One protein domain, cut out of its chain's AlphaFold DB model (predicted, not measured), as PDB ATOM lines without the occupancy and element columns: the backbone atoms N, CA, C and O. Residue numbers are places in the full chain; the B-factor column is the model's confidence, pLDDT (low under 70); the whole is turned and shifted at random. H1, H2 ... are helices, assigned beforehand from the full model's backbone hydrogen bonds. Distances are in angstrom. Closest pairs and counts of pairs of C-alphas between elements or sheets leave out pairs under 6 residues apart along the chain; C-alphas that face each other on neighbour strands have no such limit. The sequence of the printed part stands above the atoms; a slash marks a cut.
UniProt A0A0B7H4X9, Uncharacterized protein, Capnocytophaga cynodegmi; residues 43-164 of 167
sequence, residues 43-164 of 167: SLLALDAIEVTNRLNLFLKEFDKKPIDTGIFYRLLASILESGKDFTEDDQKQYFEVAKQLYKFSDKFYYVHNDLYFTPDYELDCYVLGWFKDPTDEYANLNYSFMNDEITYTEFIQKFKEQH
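Overview. This is residues 43 to 164 of the 167 residues of an uncharacterized protein of Capnocytophaga cynodegmi (UniProt A0A0B7H4X9). The long helix H3 runs between two helical hairpins, H1 with H2 on one side and H5 with H6 on the other. H5 and H6 stand about perpendicular to H3, and short H4 lies beside it. The 122 printed residues hold six named helices, H1 to H6 in chain order, and no named strand: all helix, compact, radius of gyration of the C-alphas 14.4 A, spans 42 by 34 by 22 A.

Arrangement. Start at H3, residues 89 to 110; its residues 91 to 95 alone touch H2, residues 71 to 81, with C-alphas 95 and 72 closest at 5.9 A. H2 forms a hairpin with H1, residues 43 to 61; C-alphas 77 and 43 are closest, 5.8 A. Residues 99 to 104 of H3 alone touch H5, residues 137 to 147, at 89 degrees; C-alphas 100 and 147 are closest, 4.9 A. H5 and H6, residues 153 to 163, form a hairpin; C-alphas 146 and 156 are closest, 6.3 A. H4, residues 122 to 128, is close to H3 but not clearly touching; C-alphas 128 and 92 are closest, 6.4 A. O i to N i+4 pairs are within hydrogen-bond range throughout, except in H3, 17 of 18.

Along the chain. Find C-alpha 89 at (133.489, 122.426, 185.193); H3 runs 30.8 A from there. H1 runs 26.7 A from C-alpha 43 at (144.295, 136.330, 192.906).

Size, cuts and confidence. The farthest C-alphas, of Glu 62 and Glu 162, are 43.5 A apart. The printed part has no cut, the link H3 to H4 is long, and residues 83 to 85 are under pLDDT 70.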
ATOM      1  N   SER A  43     142.914 136.827 192.845       92.19
ATOM      2  CA  SER A  43     144.295 136.330 192.906       92.19
ATOM      3  C   SER A  43     144.810 136.271 194.341       92.19
ATOM      4  O   SER A  43     145.455 135.295 194.712       92.19
ATOM      5  N   LEU A  44     144.526 137.289 195.162       94.25
ATOM      6  CA  LEU A  44     144.930 137.300 196.571       94.25
ATOM      7  C   LEU A  44     144.204 136.217 197.377       94.25
ATOM      8  O   LEU A  44     144.853 135.518 198.148       94.25
ATOM      9  N   LEU A  45     142.903 136.025 197.147       94.31
ATOM     10  CA  LEU A  45     142.140 134.943 197.780       94.31
ATOM     11  C   LEU A  45     142.669 133.555 197.373       94.31
ATOM     12  O   LEU A  45     142.829 132.675 198.216       94.31
ATOM     13  N   ALA A  46     143.006 133.359 196.093       94.88
ATOM     14  CA  ALA A  46     143.607 132.111 195.621       94.88
ATOM     15  C   ALA A  46     145.004 131.874 196.225       94.88
ATOM     16  O   ALA A  46     145.340 130.743 196.578       94.88
ATOM     17  N   LEU A  47     145.817 132.926 196.373       95.44
ATOM     18  CA  LEU A  47     147.123 132.851 197.035       95.44
ATOM     19  C   LEU A  47     147.002 132.487 198.518       95.44
ATOM     20  O   LEU A  47     147.795 131.676 198.996       95.44
ATOM     21  N   ASP A  48     146.010 133.029 199.222       95.56
ATOM     22  CA  ASP A  48     145.747 132.678 200.619       95.56
ATOM     23  C   ASP A  48     145.365 131.195 200.754       95.56
ATOM     24  O   ASP A  48     145.985 130.457 201.520       95.56
ATOM     25  N   ALA A  49     144.458 130.699 199.902       95.69
ATOM     26  CA  ALA A  49     144.106 129.277 199.862       95.69
ATOM     27  C   ALA A  49     145.327 128.371 199.591       95.69
ATOM     28  O   ALA A  49     145.484 127.321 200.226       95.69
ATOM     29  N   ILE A  50     146.227 128.785 198.687       96.19
ATOM     30  CA  ILE A  50     147.502 128.098 198.424       96.19
ATOM     31  C   ILE A  50     148.372 128.072 199.683       96.19
ATOM     32  O   ILE A  50     148.892 127.016 200.054       96.19
ATOM     33  N   GLU A  51     148.568 129.219 200.328       95.50
ATOM     34  CA  GLU A  51     149.439 129.354 201.490       95.50
ATOM     35  C   GLU A  51     148.929 128.538 202.680       95.50
ATOM     36  O   GLU A  51     149.682 127.741 203.252       95.50
ATOM     37  N   VAL A  52     147.649 128.682 203.016       93.75
ATOM     38  CA  VAL A  52     146.987 127.959 204.103       93.75
ATOM     39  C   VAL A  52     147.062 126.451 203.873       93.75
ATOM     40  O   VAL A  52     147.500 125.710 204.758       93.75
ATOM     41  N   THR A  53     146.740 125.985 202.663       94.88
ATOM     42  CA  THR A  53     146.784 124.553 202.336       94.88
ATOM     43  C   THR A  53     148.217 124.012 202.347       94.88
ATOM     44  O   THR A  53     148.459 122.913 202.846       94.88
ATOM     45  N   ASN A  54     149.202 124.777 201.862       94.56
ATOM     46  CA  ASN A  54     150.613 124.386 201.928       94.56
ATOM     47  C   ASN A  54     151.106 124.262 203.376       94.56
ATOM     48  O   ASN A  54     151.768 123.281 203.716       94.56
ATOM     49  N   ARG A  55     150.764 125.222 204.244       93.25
ATOM     50  CA  ARG A  55     151.105 125.171 205.675       93.25
ATOM     51  C   ARG A  55     150.450 123.973 206.362       93.25
ATOM     52  O   ARG A  55     151.125 123.259 207.103       93.25
ATOM     53  N   LEU A  56     149.178 123.700 206.065       93.06
ATOM     54  CA  LEU A  56     148.489 122.504 206.551       93.06
ATOM     55  C   LEU A  56     149.180 121.224 206.057       93.06
ATOM     56  O   LEU A  56     149.414 120.318 206.848       93.06
ATOM     57  N   ASN A  57     149.583 121.154 204.790       94.81
ATOM     58  CA  ASN A  57     150.304 120.002 204.246       94.81
ATOM     59  C   ASN A  57     151.663 119.770 204.915       94.81
ATOM     60  O   ASN A  57     152.036 118.620 205.145       94.81
ATOM     61  N   LEU A  58     152.392 120.836 205.259       95.12
ATOM     62  CA  LEU A  58     153.621 120.728 206.050       95.12
ATOM     63  C   LEU A  58     153.334 120.145 207.436       95.12
ATOM     64  O   LEU A  58     154.030 119.230 207.857       95.12
ATOM     65  N   PHE A  59     152.276 120.610 208.105       91.94
ATOM     66  CA  PHE A  59     151.840 120.040 209.380       91.94
ATOM     67  C   PHE A  59     151.450 118.560 209.244       91.94
ATOM     68  O   PHE A  59     151.922 117.726 210.005       91.94
ATOM     69  N   LEU A  60     150.635 118.207 208.246       92.12
ATOM     70  CA  LEU A  60     150.179 116.836 207.994       92.12
ATOM     71  C   LEU A  60     151.338 115.867 207.724       92.12
ATOM     72  O   LEU A  60     151.282 114.709 208.145       92.12
ATOM     73  N   LYS A  61     152.399 116.347 207.070       94.56
ATOM     74  CA  LYS A  61     153.613 115.571 206.804       94.56
ATOM     75  C   LYS A  61     154.300 115.098 208.089       94.56
ATOM     76  O   LYS A  61     154.773 113.966 208.117       94.56
ATOM     77  N   GLU A  62     154.301 115.906 209.151       95.50
ATOM     78  CA  GLU A  62     154.871 115.526 210.457       95.50
ATOM     79  C   GLU A  62     154.143 114.328 211.099       95.50
ATOM     80  O   GLU A  62     154.688 113.659 211.974       95.50
ATOM     81  N   PHE A  63     152.926 114.018 210.639       93.69
ATOM     82  CA  PHE A  63     152.101 112.903 211.117       93.69
ATOM     83  C   PHE A  63     151.905 111.792 210.074       93.69
ATOM     84  O   PHE A  63     150.978 110.989 210.217       93.69
ATOM     85  N   ASP A  64     152.727 111.761 209.017       93.88
ATOM     86  CA  ASP A  64     152.621 110.811 207.897       93.88
ATOM     87  C   ASP A  64     151.201 110.763 207.292       93.88
ATOM     88  O   ASP A  64     150.634 109.714 206.975       93.88
ATOM     89  N   LYS A  65     150.559 111.935 207.195       91.50
ATOM     90  CA  LYS A  65     149.244 112.083 206.567       91.50
ATOM     91  C   LYS A  65     149.394 112.499 205.112       91.50
ATOM     92  O   LYS A  65     150.255 113.297 204.749       91.50
ATOM     93  N   LYS A  66     148.501 111.964 204.275       91.75
ATOM     94  CA  LYS A  66     148.418 112.323 202.859       91.75
ATOM     95  C   LYS A  66     148.157 113.836 202.722       91.75
ATOM     96  O   LYS A  66     147.250 114.329 203.396       91.75
ATOM     97  N   PRO A  67     148.896 114.549 201.853       93.75
ATOM     98  CA  PRO A  67     148.645 115.961 201.606       93.75
ATOM     99  C   PRO A  67     147.317 116.171 200.868       93.75
ATOM    100  O   PRO A  67     146.882 115.330 200.074       93.75
ATOM    101  N   ILE A  68     146.711 117.324 201.114       93.38
ATOM    102  CA  ILE A  68     145.598 117.875 200.345       93.38
ATOM    103  C   ILE A  68     146.148 118.411 199.020       93.38
ATOM    104  O   ILE A  68     147.233 118.993 198.973       93.38
ATOM    105  N   ASP A  69     145.408 118.200 197.934       89.31
ATOM    106  CA  ASP A  69     145.802 118.651 196.600       89.31
ATOM    107  C   ASP A  69     145.718 120.181 196.477       89.31
ATOM    108  O   ASP A  69     144.639 120.752 196.343       89.31
ATOM    109  N   THR A  70     146.871 120.852 196.499       89.62
ATOM    110  CA  THR A  70     146.981 122.306 196.295       89.62
ATOM    111  C   THR A  70     146.920 122.699 194.824       89.62
ATOM    112  O   THR A  70     146.722 123.874 194.510       89.62
ATOM    113  N   GLY A  71     147.091 121.741 193.906       89.75
ATOM    114  CA  GLY A  71     147.239 121.992 192.477       89.75
ATOM    115  C   GLY A  71     146.032 122.697 191.869       89.75
ATOM    116  O   GLY A  71     146.189 123.466 190.922       89.75
ATOM    117  N   ILE A  72     144.842 122.487 192.437       94.31
ATOM    118  CA  ILE A  72     143.627 123.146 191.966       94.31
ATOM    119  C   ILE A  72     143.642 124.663 192.195       94.31
ATOM    120  O   ILE A  72     143.245 125.413 191.308       94.31
ATOM    121  N   PHE A  73     144.187 125.138 193.319       94.44
ATOM    122  CA  PHE A  73     144.283 126.574 193.593       94.44
ATOM    123  C   PHE A  73     145.322 127.257 192.699       94.44
ATOM    124  O   PHE A  73     145.117 128.387 192.265       94.44
ATOM    125  N   TYR A  74     146.403 126.555 192.337       92.00
ATOM    126  CA  TYR A  74     147.349 127.042 191.329       92.00
ATOM    127  C   TYR A  74     146.720 127.124 189.934       92.00
ATOM    128  O   TYR A  74     146.985 128.082 189.209       92.00
ATOM    129  N   ARG A  75     145.879 126.149 189.555       91.88
ATOM    130  CA  ARG A  75     145.115 126.211 188.296       91.88
ATOM    131  C   ARG A  75     144.148 127.393 188.292       91.88
ATOM    132  O   ARG A  75     144.133 128.128 187.311       91.88
ATOM    133  N   LEU A  76     143.438 127.623 189.399       92.69
ATOM    134  CA  LEU A  76     142.541 128.770 189.566       92.69
ATOM    135  C   LEU A  76     143.293 130.103 189.460       92.69
ATOM    136  O   LEU A  76     142.888 130.998 188.721       92.69
ATOM    137  N   LEU A  77     144.432 130.232 190.146       92.25
ATOM    138  CA  LEU A  77     145.269 131.428 190.060       92.25
ATOM    139  C   LEU A  77     145.749 131.674 188.623       92.25
ATOM    140  O   LEU A  77     145.705 132.804 188.141       92.25
ATOM    141  N   ALA A  78     146.162 130.619 187.919       88.94
ATOM    142  CA  ALA A  78     146.571 130.728 186.525       88.94
ATOM    143  C   ALA A  78     145.412 131.164 185.613       88.94
ATOM    144  O   ALA A  78     145.633 132.008 184.752       88.94
ATOM    145  N   SER A  79     144.186 130.660 185.813       87.69
ATOM    146  CA  SER A  79     143.013 131.106 185.040       87.69
ATOM    147  C   SER A  79     142.599 132.550 185.328       87.69
ATOM    148  O   SER A  79     142.068 133.223 184.451       87.69
ATOM    149  N   ILE A  80     142.856 133.050 186.544       87.88
ATOM    150  CA  ILE A  80     142.587 134.453 186.899       87.88
ATOM    151  C   ILE A  80     143.595 135.392 186.217       87.88
ATOM    152  O   ILE A  80     143.223 136.467 185.742       87.88
ATOM    153  N   LEU A  81     144.876 135.008 186.202       84.25
ATOM    154  CA  LEU A  81     145.974 135.857 185.730       84.25
ATOM    155  C   LEU A  81     146.199 135.789 184.217       84.25
ATOM    156  O   LEU A  81     146.642 136.772 183.624       84.25
ATOM    157  N   GLU A  82     145.939 134.643 183.591       80.31
ATOM    158  CA  GLU A  82     146.270 134.402 182.188       80.31
ATOM    159  C   GLU A  82     145.006 134.364 181.324       80.31
ATOM    160  O   GLU A  82     144.180 133.453 181.418       80.31
ATOM    161  N   SER A  83     144.883 135.341 180.421       60.38
ATOM    162  CA  SER A  83     143.818 135.368 179.415       60.38
ATOM    163  C   SER A  83     143.842 134.086 178.567       60.38
ATOM    164  O   SER A  83     144.852 133.775 177.934       60.38
ATOM    165  N   GLY A  84     142.730 133.342 178.552       56.75
ATOM    166  CA  GLY A  84     142.563 132.112 177.767       56.75
ATOM    167  C   GLY A  84     142.902 130.801 178.489       56.75
ATOM    168  O   GLY A  84     142.805 129.744 177.867       56.75
ATOM    169  N   LYS A  85     143.278 130.829 179.776       69.00
ATOM    170  CA  LYS A  85     143.276 129.622 180.617       69.00
ATOM    171  C   LYS A  85     141.890 129.417 181.217       69.00
ATOM    172  O   LYS A  85     141.526 130.082 182.182       69.00
ATOM    173  N   ASP A  86     141.137 128.481 180.653       77.12
ATOM    174  CA  ASP A  86     139.804 128.149 181.152       77.12
ATOM    175  C   ASP A  86     139.878 127.348 182.457       77.12
ATOM    176  O   ASP A  86     140.655 126.399 182.584       77.12
ATOM    177  N   PHE A  87     139.030 127.720 183.417       86.38
ATOM    178  CA  PHE A  87     138.759 126.938 184.620       86.38
ATOM    179  C   PHE A  87     137.500 126.102 184.375       86.38
ATOM    180  O   PHE A  87     136.382 126.625 184.373       86.38
ATOM    181  N   THR A  88     137.691 124.822 184.063       90.69
ATOM    182  CA  THR A  88     136.626 123.949 183.542       90.69
ATOM    183  C   THR A  88     135.609 123.544 184.615       90.69
ATOM    184  O   THR A  88     135.866 123.683 185.808       90.69
ATOM    185  N   GLU A  89     134.457 122.983 184.224       90.44
ATOM    186  CA  GLU A  89     133.489 122.426 185.193       90.44
ATOM    187  C   GLU A  89     134.097 121.299 186.053       90.44
ATOM    188  O   GLU A  89     133.757 121.164 187.231       90.44
ATOM    189  N   ASP A  90     135.028 120.516 185.495       93.94
ATOM    190  CA  ASP A  90     135.767 119.492 186.237       93.94
ATOM    191  C   ASP A  90     136.743 120.119 187.245       93.94
ATOM    192  O   ASP A  90     136.858 119.631 188.373       93.94
ATOM    193  N   ASP A  91     137.396 121.229 186.884       94.88
ATOM    194  CA  ASP A  91     138.218 122.002 187.819       94.88
ATOM    195  C   ASP A  91     137.360 122.609 188.937       94.88
ATOM    196  O   ASP A  91     137.725 122.506 190.107       94.88
ATOM    197  N   GLN A  92     136.182 123.161 188.622       95.06
ATOM    198  CA  GLN A  92     135.227 123.644 189.630       95.06
ATOM    199  C   GLN A  92     134.838 122.526 190.599       95.06
ATOM    200  O   GLN A  92     134.899 122.698 191.817       95.06
ATOM    201  N   LYS A  93     134.516 121.339 190.079       96.56
ATOM    202  CA  LYS A  93     134.211 120.176 190.914       96.56
ATOM    203  C   LYS A  93     135.383 119.808 191.815       96.56
ATOM    204  O   LYS A  93     135.194 119.598 193.011       96.56
ATOM    205  N   GLN A  94     136.592 119.730 191.262       96.62
ATOM    206  CA  GLN A  94     137.787 119.420 192.041       96.62
ATOM    207  C   GLN A  94     138.062 120.486 193.106       96.62
ATOM    208  O   GLN A  94     138.439 120.133 194.220       96.62
ATOM    209  N   TYR A  95     137.833 121.762 192.793       97.56
ATOM    210  CA  TYR A  95     137.957 122.869 193.737       97.56
ATOM    211  C   TYR A  95     137.032 122.657 194.933       97.56
ATOM    212  O   TYR A  95     137.499 122.633 196.070       97.56
ATOM    213  N   PHE A  96     135.747 122.399 194.683       97.44
ATOM    214  CA  PHE A  96     134.767 122.190 195.747       97.44
ATOM    215  C   PHE A  96     135.025 120.905 196.549       97.44
ATOM    216  O   PHE A  96     134.850 120.890 197.766       97.44
ATOM    217  N   GLU A  97     135.526 119.836 195.926       96.44
ATOM    218  CA  GLU A  97     135.946 118.628 196.650       96.44
ATOM    219  C   GLU A  97     137.193 118.853 197.528       96.44
ATOM    220  O   GLU A  97     137.321 118.240 198.593       96.44
ATOM    221  N   VAL A  98     138.114 119.737 197.125       96.69
ATOM    222  CA  VAL A  98     139.252 120.158 197.963       96.69
ATOM    223  C   VAL A  98     138.784 121.077 199.092       96.69
ATOM    224  O   VAL A  98     139.150 120.842 200.245       96.69
ATOM    225  N   ALA A  99     137.920 122.054 198.806       96.62
ATOM    226  CA  ALA A  99     137.312 122.921 199.817       96.62
ATOM    227  C   ALA A  99     136.572 122.098 200.883       96.62
ATOM    228  O   ALA A  99     136.772 122.307 202.076       96.62
ATOM    229  N   LYS A 100     135.838 121.058 200.477       95.81
ATOM    230  CA  LYS A 100     135.186 120.114 201.395       95.81
ATOM    231  C   LYS A 100     136.164 119.337 202.272       95.81
ATOM    232  O   LYS A 100     135.899 119.114 203.453       95.81
ATOM    233  N   GLN A 101     137.312 118.921 201.736       95.12
ATOM    234  CA  GLN A 101     138.357 118.296 202.555       95.12
ATOM    235  C   GLN A 101     138.909 119.275 203.597       95.12
ATOM    236  O   GLN A 101     139.057 118.898 204.760       95.12
ATOM    237  N   LEU A 102     139.167 120.525 203.200       95.12
ATOM    238  CA  LEU A 102     139.634 121.588 204.096       95.12
ATOM    239  C   LEU A 102     138.598 121.925 205.170       95.12
ATOM    240  O   LEU A 102     138.960 122.072 206.337       95.12
ATOM    241  N   TYR A 103     137.313 121.950 204.818       93.81
ATOM    242  CA  TYR A 103     136.216 122.145 205.761       93.81
ATOM    243  C   TYR A 103     136.216 121.056 206.839       93.81
ATOM    244  O   TYR A 103     136.235 121.352 208.030       93.81
ATOM    245  N   LYS A 104     136.315 119.782 206.437       91.31
ATOM    246  CA  LYS A 104     136.379 118.638 207.366       91.31
ATOM    247  C   LYS A 104     137.617 118.638 208.262       91.31
ATOM    248  O   LYS A 104     137.615 117.987 209.309       91.31
ATOM    249  N   PHE A 105     138.700 119.293 207.845       90.44
ATOM    250  CA  PHE A 105     139.822 119.572 208.738       90.44
ATOM    251  C   PHE A 105     139.471 120.707 209.698       90.44
ATOM    252  O   PHE A 105     139.600 120.514 210.903       90.44
ATOM    253  N   SER A 106     138.978 121.834 209.188       90.75
ATOM    254  CA  SER A 106     138.602 123.009 209.983       90.75
ATOM    255  C   SER A 106     137.623 122.660 211.104       90.75
ATOM    256  O   SER A 106     137.873 123.008 212.250       90.75
ATOM    257  N   ASP A 107     136.585 121.872 210.816       86.81
ATOM    258  CA  ASP A 107     135.590 121.424 211.801       86.81
ATOM    259  C   ASP A 107     136.226 120.683 212.996       86.81
ATOM    260  O   ASP A 107     135.896 120.918 214.157       86.81
ATOM    261  N   LYS A 108     137.247 119.855 212.747       84.38
ATOM    262  CA  LYS A 108     137.974 119.154 213.820       84.38
ATOM    263  C   LYS A 108     138.831 120.099 214.660       84.38
ATOM    264  O   LYS A 108     139.009 119.858 215.852       84.38
ATOM    265  N   PHE A 109     139.385 121.139 214.041       84.00
ATOM    266  CA  PHE A 109     140.223 122.130 214.715       84.00
ATOM    267  C   PHE A 109     139.416 123.233 215.400       84.00
ATOM    268  O   PHE A 109     139.927 123.831 216.344       84.00
ATOM    269  N   TYR A 110     138.150 123.427 215.026       79.31
ATOM    270  CA  TYR A 110     137.243 124.369 215.675       79.31
ATOM    271  C   TYR A 110     137.124 124.114 217.186       79.31
ATOM    272  O   TYR A 110     137.118 125.049 217.983       79.31
ATOM    273  N   TYR A 111     137.134 122.840 217.602       72.00
ATOM    274  CA  TYR A 111     137.138 122.446 219.019       72.00
ATOM    275  C   TYR A 111     138.426 122.817 219.771       72.00
ATOM    276  O   TYR A 111     138.433 122.835 221.001       72.00
ATOM    277  N   VAL A 112     139.521 123.072 219.051       79.00
ATOM    278  CA  VAL A 112     140.822 123.461 219.615       79.00
ATOM    279  C   VAL A 112     140.947 124.980 219.660       79.00
ATOM    280  O   VAL A 112     141.371 125.532 220.673       79.00
ATOM    281  N   HIS A 113     140.591 125.652 218.566       78.38
ATOM    282  CA  HIS A 113     140.592 127.104 218.464       78.38
ATOM    283  C   HIS A 113     139.617 127.545 217.368       78.38
ATOM    284  O   HIS A 113     139.688 127.067 216.238       78.38
ATOM    285  N   ASN A 114     138.741 128.493 217.687       74.69
ATOM    286  CA  ASN A 114     137.731 129.023 216.766       74.69
ATOM    287  C   ASN A 114     138.332 129.795 215.576       74.69
ATOM    288  O   ASN A 114     137.703 129.858 214.526       74.69
ATOM    289  N   ASP A 115     139.541 130.340 215.727       76.69
ATOM    290  CA  ASP A 115     140.236 131.064 214.646       76.69
ATOM    291  C   ASP A 115     141.022 130.158 213.671       76.69
ATOM    292  O   ASP A 115     141.647 130.656 212.733       76.69
ATOM    293  N   LEU A 116     141.043 128.832 213.874       78.94
ATOM    294  CA  LEU A 116     141.725 127.905 212.962       78.94
ATOM    295  C   LEU A 116     140.765 127.416 211.874       78.94
ATOM    296  O   LEU A 116     140.065 126.418 212.043       78.94
ATOM    297  N   TYR A 117     140.779 128.114 210.739       84.44
ATOM    298  CA  TYR A 117     139.975 127.791 209.561       84.44
ATOM    299  C   TYR A 117     140.874 127.644 208.328       84.44
ATOM    300  O   TYR A 117     141.720 128.495 208.067       84.44
ATOM    301  N   PHE A 118     140.722 126.541 207.592       91.62
ATOM    302  CA  PHE A 118     141.544 126.207 206.419       91.62
ATOM    303  C   PHE A 118     140.804 126.353 205.090       91.62
ATOM    304  O   PHE A 118     141.395 126.201 204.023       91.62
ATOM    305  N   THR A 119     139.496 126.550 205.157       92.19
ATOM    306  CA  THR A 119     138.604 126.602 204.002       92.19
ATOM    307  C   THR A 119     138.779 127.934 203.271       92.19
ATOM    308  O   THR A 119     138.928 128.955 203.945       92.19
ATOM    309  N   PRO A 120     138.760 127.948 201.926       92.94
ATOM    310  CA  PRO A 120     138.801 129.192 201.167       92.94
ATOM    311  C   PRO A 120     137.667 130.153 201.545       92.94
ATOM    312  O   PRO A 120     136.624 129.735 202.050       92.94
ATOM    313  N   ASP A 121     137.880 131.442 201.282       91.50
ATOM    314  CA  ASP A 121     136.859 132.469 201.486       91.50
ATOM    315  C   ASP A 121     135.647 132.229 200.570       91.50
ATOM    316  O   ASP A 121     135.804 131.883 199.395       91.50
ATOM    317  N   TYR A 122     134.433 132.455 201.083       90.50
ATOM    318  CA  TYR A 122     133.209 132.283 200.301       90.50
ATOM    319  C   TYR A 122     133.168 133.168 199.057       90.50
ATOM    320  O   TYR A 122     132.577 132.770 198.058       90.50
ATOM    321  N   GLU A 123     133.807 134.337 199.060       90.31
ATOM    322  CA  GLU A 123     133.915 135.162 197.860       90.31
ATOM    323  C   GLU A 123     134.698 134.458 196.739       90.31
ATOM    324  O   GLU A 123     134.381 134.643 195.561       90.31
ATOM    325  N   LEU A 124     135.691 133.626 197.082       92.50
ATOM    326  CA  LEU A 124     136.411 132.813 196.103       92.50
ATOM    327  C   LEU A 124     135.529 131.679 195.576       92.50
ATOM    328  O   LEU A 124     135.517 131.430 194.372       92.50
ATOM    329  N   ASP A 125     134.735 131.045 196.442       93.12
ATOM    330  CA  ASP A 125     133.767 130.031 196.013       93.12
ATOM    331  C   ASP A 125     132.726 130.624 195.048       93.12
ATOM    332  O   ASP A 125     132.399 130.029 194.018       93.12
ATOM    333  N   CYS A 126     132.228 131.824 195.354       89.44
ATOM    334  CA  CYS A 126     131.279 132.546 194.512       89.44
ATOM    335  C   CYS A 126     131.904 132.897 193.152       89.44
ATOM    336  O   CYS A 126     131.270 132.690 192.116       89.44
ATOM    337  N   TYR A 127     133.172 133.327 193.133       89.44
ATOM    338  CA  TYR A 127     133.928 133.546 191.896       89.44
ATOM    339  C   TYR A 127     134.024 132.281 191.038       89.44
ATOM    340  O   TYR A 127     133.735 132.330 189.842       89.44
ATOM    341  N   VAL A 128     134.366 131.140 191.646       91.56
ATOM    342  CA  VAL A 128     134.457 129.839 190.959       91.56
ATOM    343  C   VAL A 128     133.115 129.432 190.339       91.56
ATOM    344  O   VAL A 128     133.088 128.823 189.270       91.56
ATOM    345  N   LEU A 129     132.000 129.817 190.962       90.00
ATOM    346  CA  LEU A 129     130.641 129.590 190.460       90.00
ATOM    347  C   LEU A 129     130.170 130.635 189.430       90.00
ATOM    348  O   LEU A 129     129.035 130.558 188.955       90.00
ATOM    349  N   GLY A 130     131.004 131.620 189.082       86.12
ATOM    350  CA  GLY A 130     130.640 132.719 188.183       86.12
ATOM    351  C   GLY A 130     129.645 133.713 188.797       86.12
ATOM    352  O   GLY A 130     128.919 134.400 188.074       86.12
ATOM    353  N   TRP A 131     129.584 133.787 190.127       85.06
ATOM    354  CA  TRP A 131     128.659 134.625 190.880       85.06
ATOM    355  C   TRP A 131     129.401 135.742 191.613       85.06
ATOM    356  O   TRP A 131     130.052 135.541 192.627       85.06
ATOM    357  N   PHE A 132     129.293 136.960 191.086       81.38
ATOM    358  CA  PHE A 132     130.051 138.128 191.555       81.38
ATOM    359  C   PHE A 132     129.250 138.993 192.540       81.38
ATOM    360  O   PHE A 132     129.167 140.214 192.381       81.38
ATOM    361  N   LYS A 133     128.578 138.361 193.504       76.62
ATOM    362  CA  LYS A 133     127.807 139.038 194.558       76.62
ATOM    363  C   LYS A 133     128.283 138.572 195.927       76.62
ATOM    364  O   LYS A 133     128.869 137.501 196.036       76.62
ATOM    365  N   ASP A 134     127.983 139.370 196.947       77.88
ATOM    366  CA  ASP A 134     128.278 139.002 198.328       77.88
ATOM    367  C   ASP A 134     127.544 137.697 198.700       77.88
ATOM    368  O   ASP A 134     126.362 137.547 198.353       77.88
ATOM    369  N   PRO A 135     128.213 136.765 199.405       79.12
ATOM    370  CA  PRO A 135     127.597 135.530 199.873       79.12
ATOM    371  C   PRO A 135     126.351 135.810 200.723       79.12
ATOM    372  O   PRO A 135     126.369 136.650 201.622       79.12
ATOM    373  N   THR A 136     125.259 135.093 200.453       86.44
ATOM    374  CA  THR A 136     124.013 135.177 201.229       86.44
ATOM    375  C   THR A 136     123.933 134.051 202.258       86.44
ATOM    376  O   THR A 136     124.583 133.017 202.107       86.44
ATOM    377  N   ASP A 137     123.064 134.194 203.263       88.25
ATOM    378  CA  ASP A 137     122.757 133.100 204.198       88.25
ATOM    379  C   ASP A 137     122.225 131.854 203.464       88.25
ATOM    380  O   ASP A 137     122.498 130.722 203.858       88.25
ATOM    381  N   GLU A 138     121.484 132.041 202.367       89.81
ATOM    382  CA  GLU A 138     121.016 130.940 201.515       89.81
ATOM    383  C   GLU A 138     122.185 130.179 200.883       89.81
ATOM    384  O   GLU A 138     122.215 128.948 200.948       89.81
ATOM    385  N   TYR A 139     123.172 130.904 200.343       91.44
ATOM    386  CA  TYR A 139     124.390 130.303 199.812       91.44
ATOM    387  C   TYR A 139     125.181 129.585 200.908       91.44
ATOM    388  O   TYR A 139     125.595 128.445 200.712       91.44
ATOM    389  N   ALA A 140     125.356 130.215 202.073       91.25
ATOM    390  CA  ALA A 140     126.083 129.623 203.193       91.25
ATOM    391  C   ALA A 140     125.441 128.304 203.656       91.25
ATOM    392  O   ALA A 140     126.147 127.319 203.867       91.25
ATOM    393  N   ASN A 141     124.108 128.247 203.739       93.69
ATOM    394  CA  ASN A 141     123.382 127.018 204.068       93.69
ATOM    395  C   ASN A 141     123.552 125.940 202.988       93.69
ATOM    396  O   ASN A 141     123.770 124.773 203.306       93.69
ATOM    397  N   LEU A 142     123.490 126.320 201.709       94.88
ATOM    398  CA  LEU A 142     123.700 125.391 200.600       94.88
ATOM    399  C   LEU A 142     125.134 124.830 200.583       94.88
ATOM    400  O   LEU A 142     125.324 123.623 200.412       94.88
ATOM    401  N   ASN A 143     126.132 125.697 200.778       94.56
ATOM    402  CA  ASN A 143     127.539 125.329 200.901       94.56
ATOM    403  C   ASN A 143     127.724 124.372 202.086       94.56
ATOM    404  O   ASN A 143     128.257 123.284 201.900       94.56
ATOM    405  N   TYR A 144     127.169 124.694 203.259       94.25
ATOM    406  CA  TYR A 144     127.215 123.838 204.445       94.25
ATOM    407  C   TYR A 144     126.662 122.428 204.188       94.25
ATOM    408  O   TYR A 144     127.317 121.445 204.546       94.25
ATOM    409  N   SER A 145     125.503 122.303 203.531       96.25
ATOM    410  CA  SER A 145     124.939 120.994 203.172       96.25
ATOM    411  C   SER A 145     125.864 120.199 202.248       96.25
ATOM    412  O   SER A 145     126.028 118.992 202.421       96.25
ATOM    413  N   PHE A 146     126.517 120.855 201.285       96.69
ATOM    414  CA  PHE A 146     127.504 120.190 200.435       96.69
ATOM    415  C   PHE A 146     128.756 119.769 201.223       96.69
ATOM    416  O   PHE A 146     129.217 118.632 201.095       96.69
ATOM    417  N   MET A 147     129.288 120.649 202.075       95.44
ATOM    418  CA  MET A 147     130.493 120.379 202.863       95.44
ATOM    419  C   MET A 147     130.310 119.214 203.854       95.44
ATOM    420  O   MET A 147     131.262 118.475 204.126       95.44
ATOM    421  N   ASN A 148     129.082 119.009 204.340       94.44
ATOM    422  CA  ASN A 148     128.703 117.920 205.246       94.44
ATOM    423  C   ASN A 148     128.229 116.637 204.534       94.44
ATOM    424  O   ASN A 148     127.726 115.728 205.190       94.44
ATOM    425  N   ASP A 149     128.410 116.537 203.212       95.69
ATOM    426  CA  ASP A 149     127.947 115.415 202.379       95.69
ATOM    427  C   ASP A 149     126.422 115.152 202.457       95.69
ATOM    428  O   ASP A 149     125.967 114.042 202.176       95.69
ATOM    429  N   GLU A 150     125.610 116.155 202.808       97.38
ATOM    430  CA  GLU A 150     124.139 116.047 202.784       97.38
ATOM    431  C   GLU A 150     123.595 116.068 201.353       97.38
ATOM    432  O   GLU A 150     122.530 115.516 201.075       97.38
ATOM    433  N   ILE A 151     124.333 116.711 200.445       97.50
ATOM    434  CA  ILE A 151     124.039 116.785 199.016       97.50
ATOM    435  C   ILE A 151     125.302 116.515 198.196       97.50
ATOM    436  O   ILE A 151     126.427 116.811 198.603       97.50
ATOM    437  N   THR A 152     125.115 115.967 197.002       97.25
ATOM    438  CA  THR A 152     126.182 115.765 196.017       97.25
ATOM    439  C   THR A 152     126.595 117.076 195.347       97.25
ATOM    440  O   THR A 152     125.844 118.049 195.333       97.25
ATOM    441  N   TYR A 153     127.768 117.094 194.701       95.81
ATOM    442  CA  TYR A 153     128.195 118.240 193.886       95.81
ATOM    443  C   TYR A 153     127.168 118.599 192.797       95.81
ATOM    444  O   TYR A 153     126.893 119.769 192.548       95.81
ATOM    445  N   THR A 154     126.556 117.595 192.162       96.69
ATOM    446  CA  THR A 154     125.528 117.822 191.139       96.69
ATOM    447  C   THR A 154     124.301 118.520 191.723       96.69
ATOM    448  O   THR A 154     123.816 119.486 191.137       96.69
ATOM    449  N   GLU A 155     123.829 118.081 192.891       97.38
ATOM    450  CA  GLU A 155     122.709 118.719 193.593       97.38
ATOM    451  C   GLU A 155     123.066 120.123 194.091       97.38
ATOM    452  O   GLU A 155     122.233 121.023 194.004       97.38
ATOM    453  N   PHE A 156     124.300 120.325 194.560       96.56
ATOM    454  CA  PHE A 156     124.827 121.632 194.952       96.56
ATOM    455  C   PHE A 156     124.748 122.631 193.792       96.56
ATOM    456  O   PHE A 156     124.110 123.675 193.922       96.56
ATOM    457  N   ILE A 157     125.300 122.280 192.626       95.56
ATOM    458  CA  ILE A 157     125.275 123.143 191.438       95.56
ATOM    459  C   ILE A 157     123.849 123.367 190.929       95.56
ATOM    460  O   ILE A 157     123.512 124.479 190.519       95.56
ATOM    461  N   GLN A 158     122.997 122.338 190.952       95.50
ATOM    462  CA  GLN A 158     121.601 122.481 190.546       95.50
ATOM    463  C   GLN A 158     120.865 123.493 191.437       95.50
ATOM    464  O   GLN A 158     120.301 124.459 190.925       95.50
ATOM    465  N   LYS A 159     120.916 123.309 192.761       95.69
ATOM    466  CA  LYS A 159     120.268 124.205 193.732       95.69
ATOM    467  C   LYS A 159     120.829 125.622 193.656       95.69
ATOM    468  O   LYS A 159     120.065 126.580 193.711       95.69
ATOM    469  N   PHE A 160     122.141 125.758 193.465       93.62
ATOM    470  CA  PHE A 160     122.785 127.055 193.280       93.62
ATOM    471  C   PHE A 160     122.208 127.805 192.071       93.62
ATOM    472  O   PHE A 160     121.825 128.968 192.180       93.62
ATOM    473  N   LYS A 161     122.072 127.130 190.921       91.94
ATOM    474  CA  LYS A 161     121.491 127.715 189.699       91.94
ATOM    475  C   LYS A 161     120.007 128.068 189.859       91.94
ATOM    476  O   LYS A 161     119.563 129.063 189.291       91.94
ATOM    477  N   GLU A 162     119.248 127.285 190.627       91.00
ATOM    478  CA  GLU A 162     117.843 127.575 190.956       91.00
ATOM    479  C   GLU A 162     117.705 128.838 191.827       91.00
ATOM    480  O   GLU A 162     116.813 129.655 191.591       91.00
ATOM    481  N   GLN A 163     118.604 129.026 192.799       86.19
ATOM    482  CA  GLN A 163     118.642 130.198 193.687       86.19
ATOM    483  C   GLN A 163     119.199 131.452 192.992       86.19
ATOM    484  O   GLN A 163     118.824 132.583 193.315       86.19
ATOM    485  N   HIS A 164     120.085 131.265 192.012       82.38
ATOM    486  CA  HIS A 164     120.801 132.344 191.337       82.38
ATOM    487  C   HIS A 164     120.716 132.225 189.808       82.38
ATOM    488  O   HIS A 164     121.738 132.043 189.142       82.38
TER     489      HIS A 164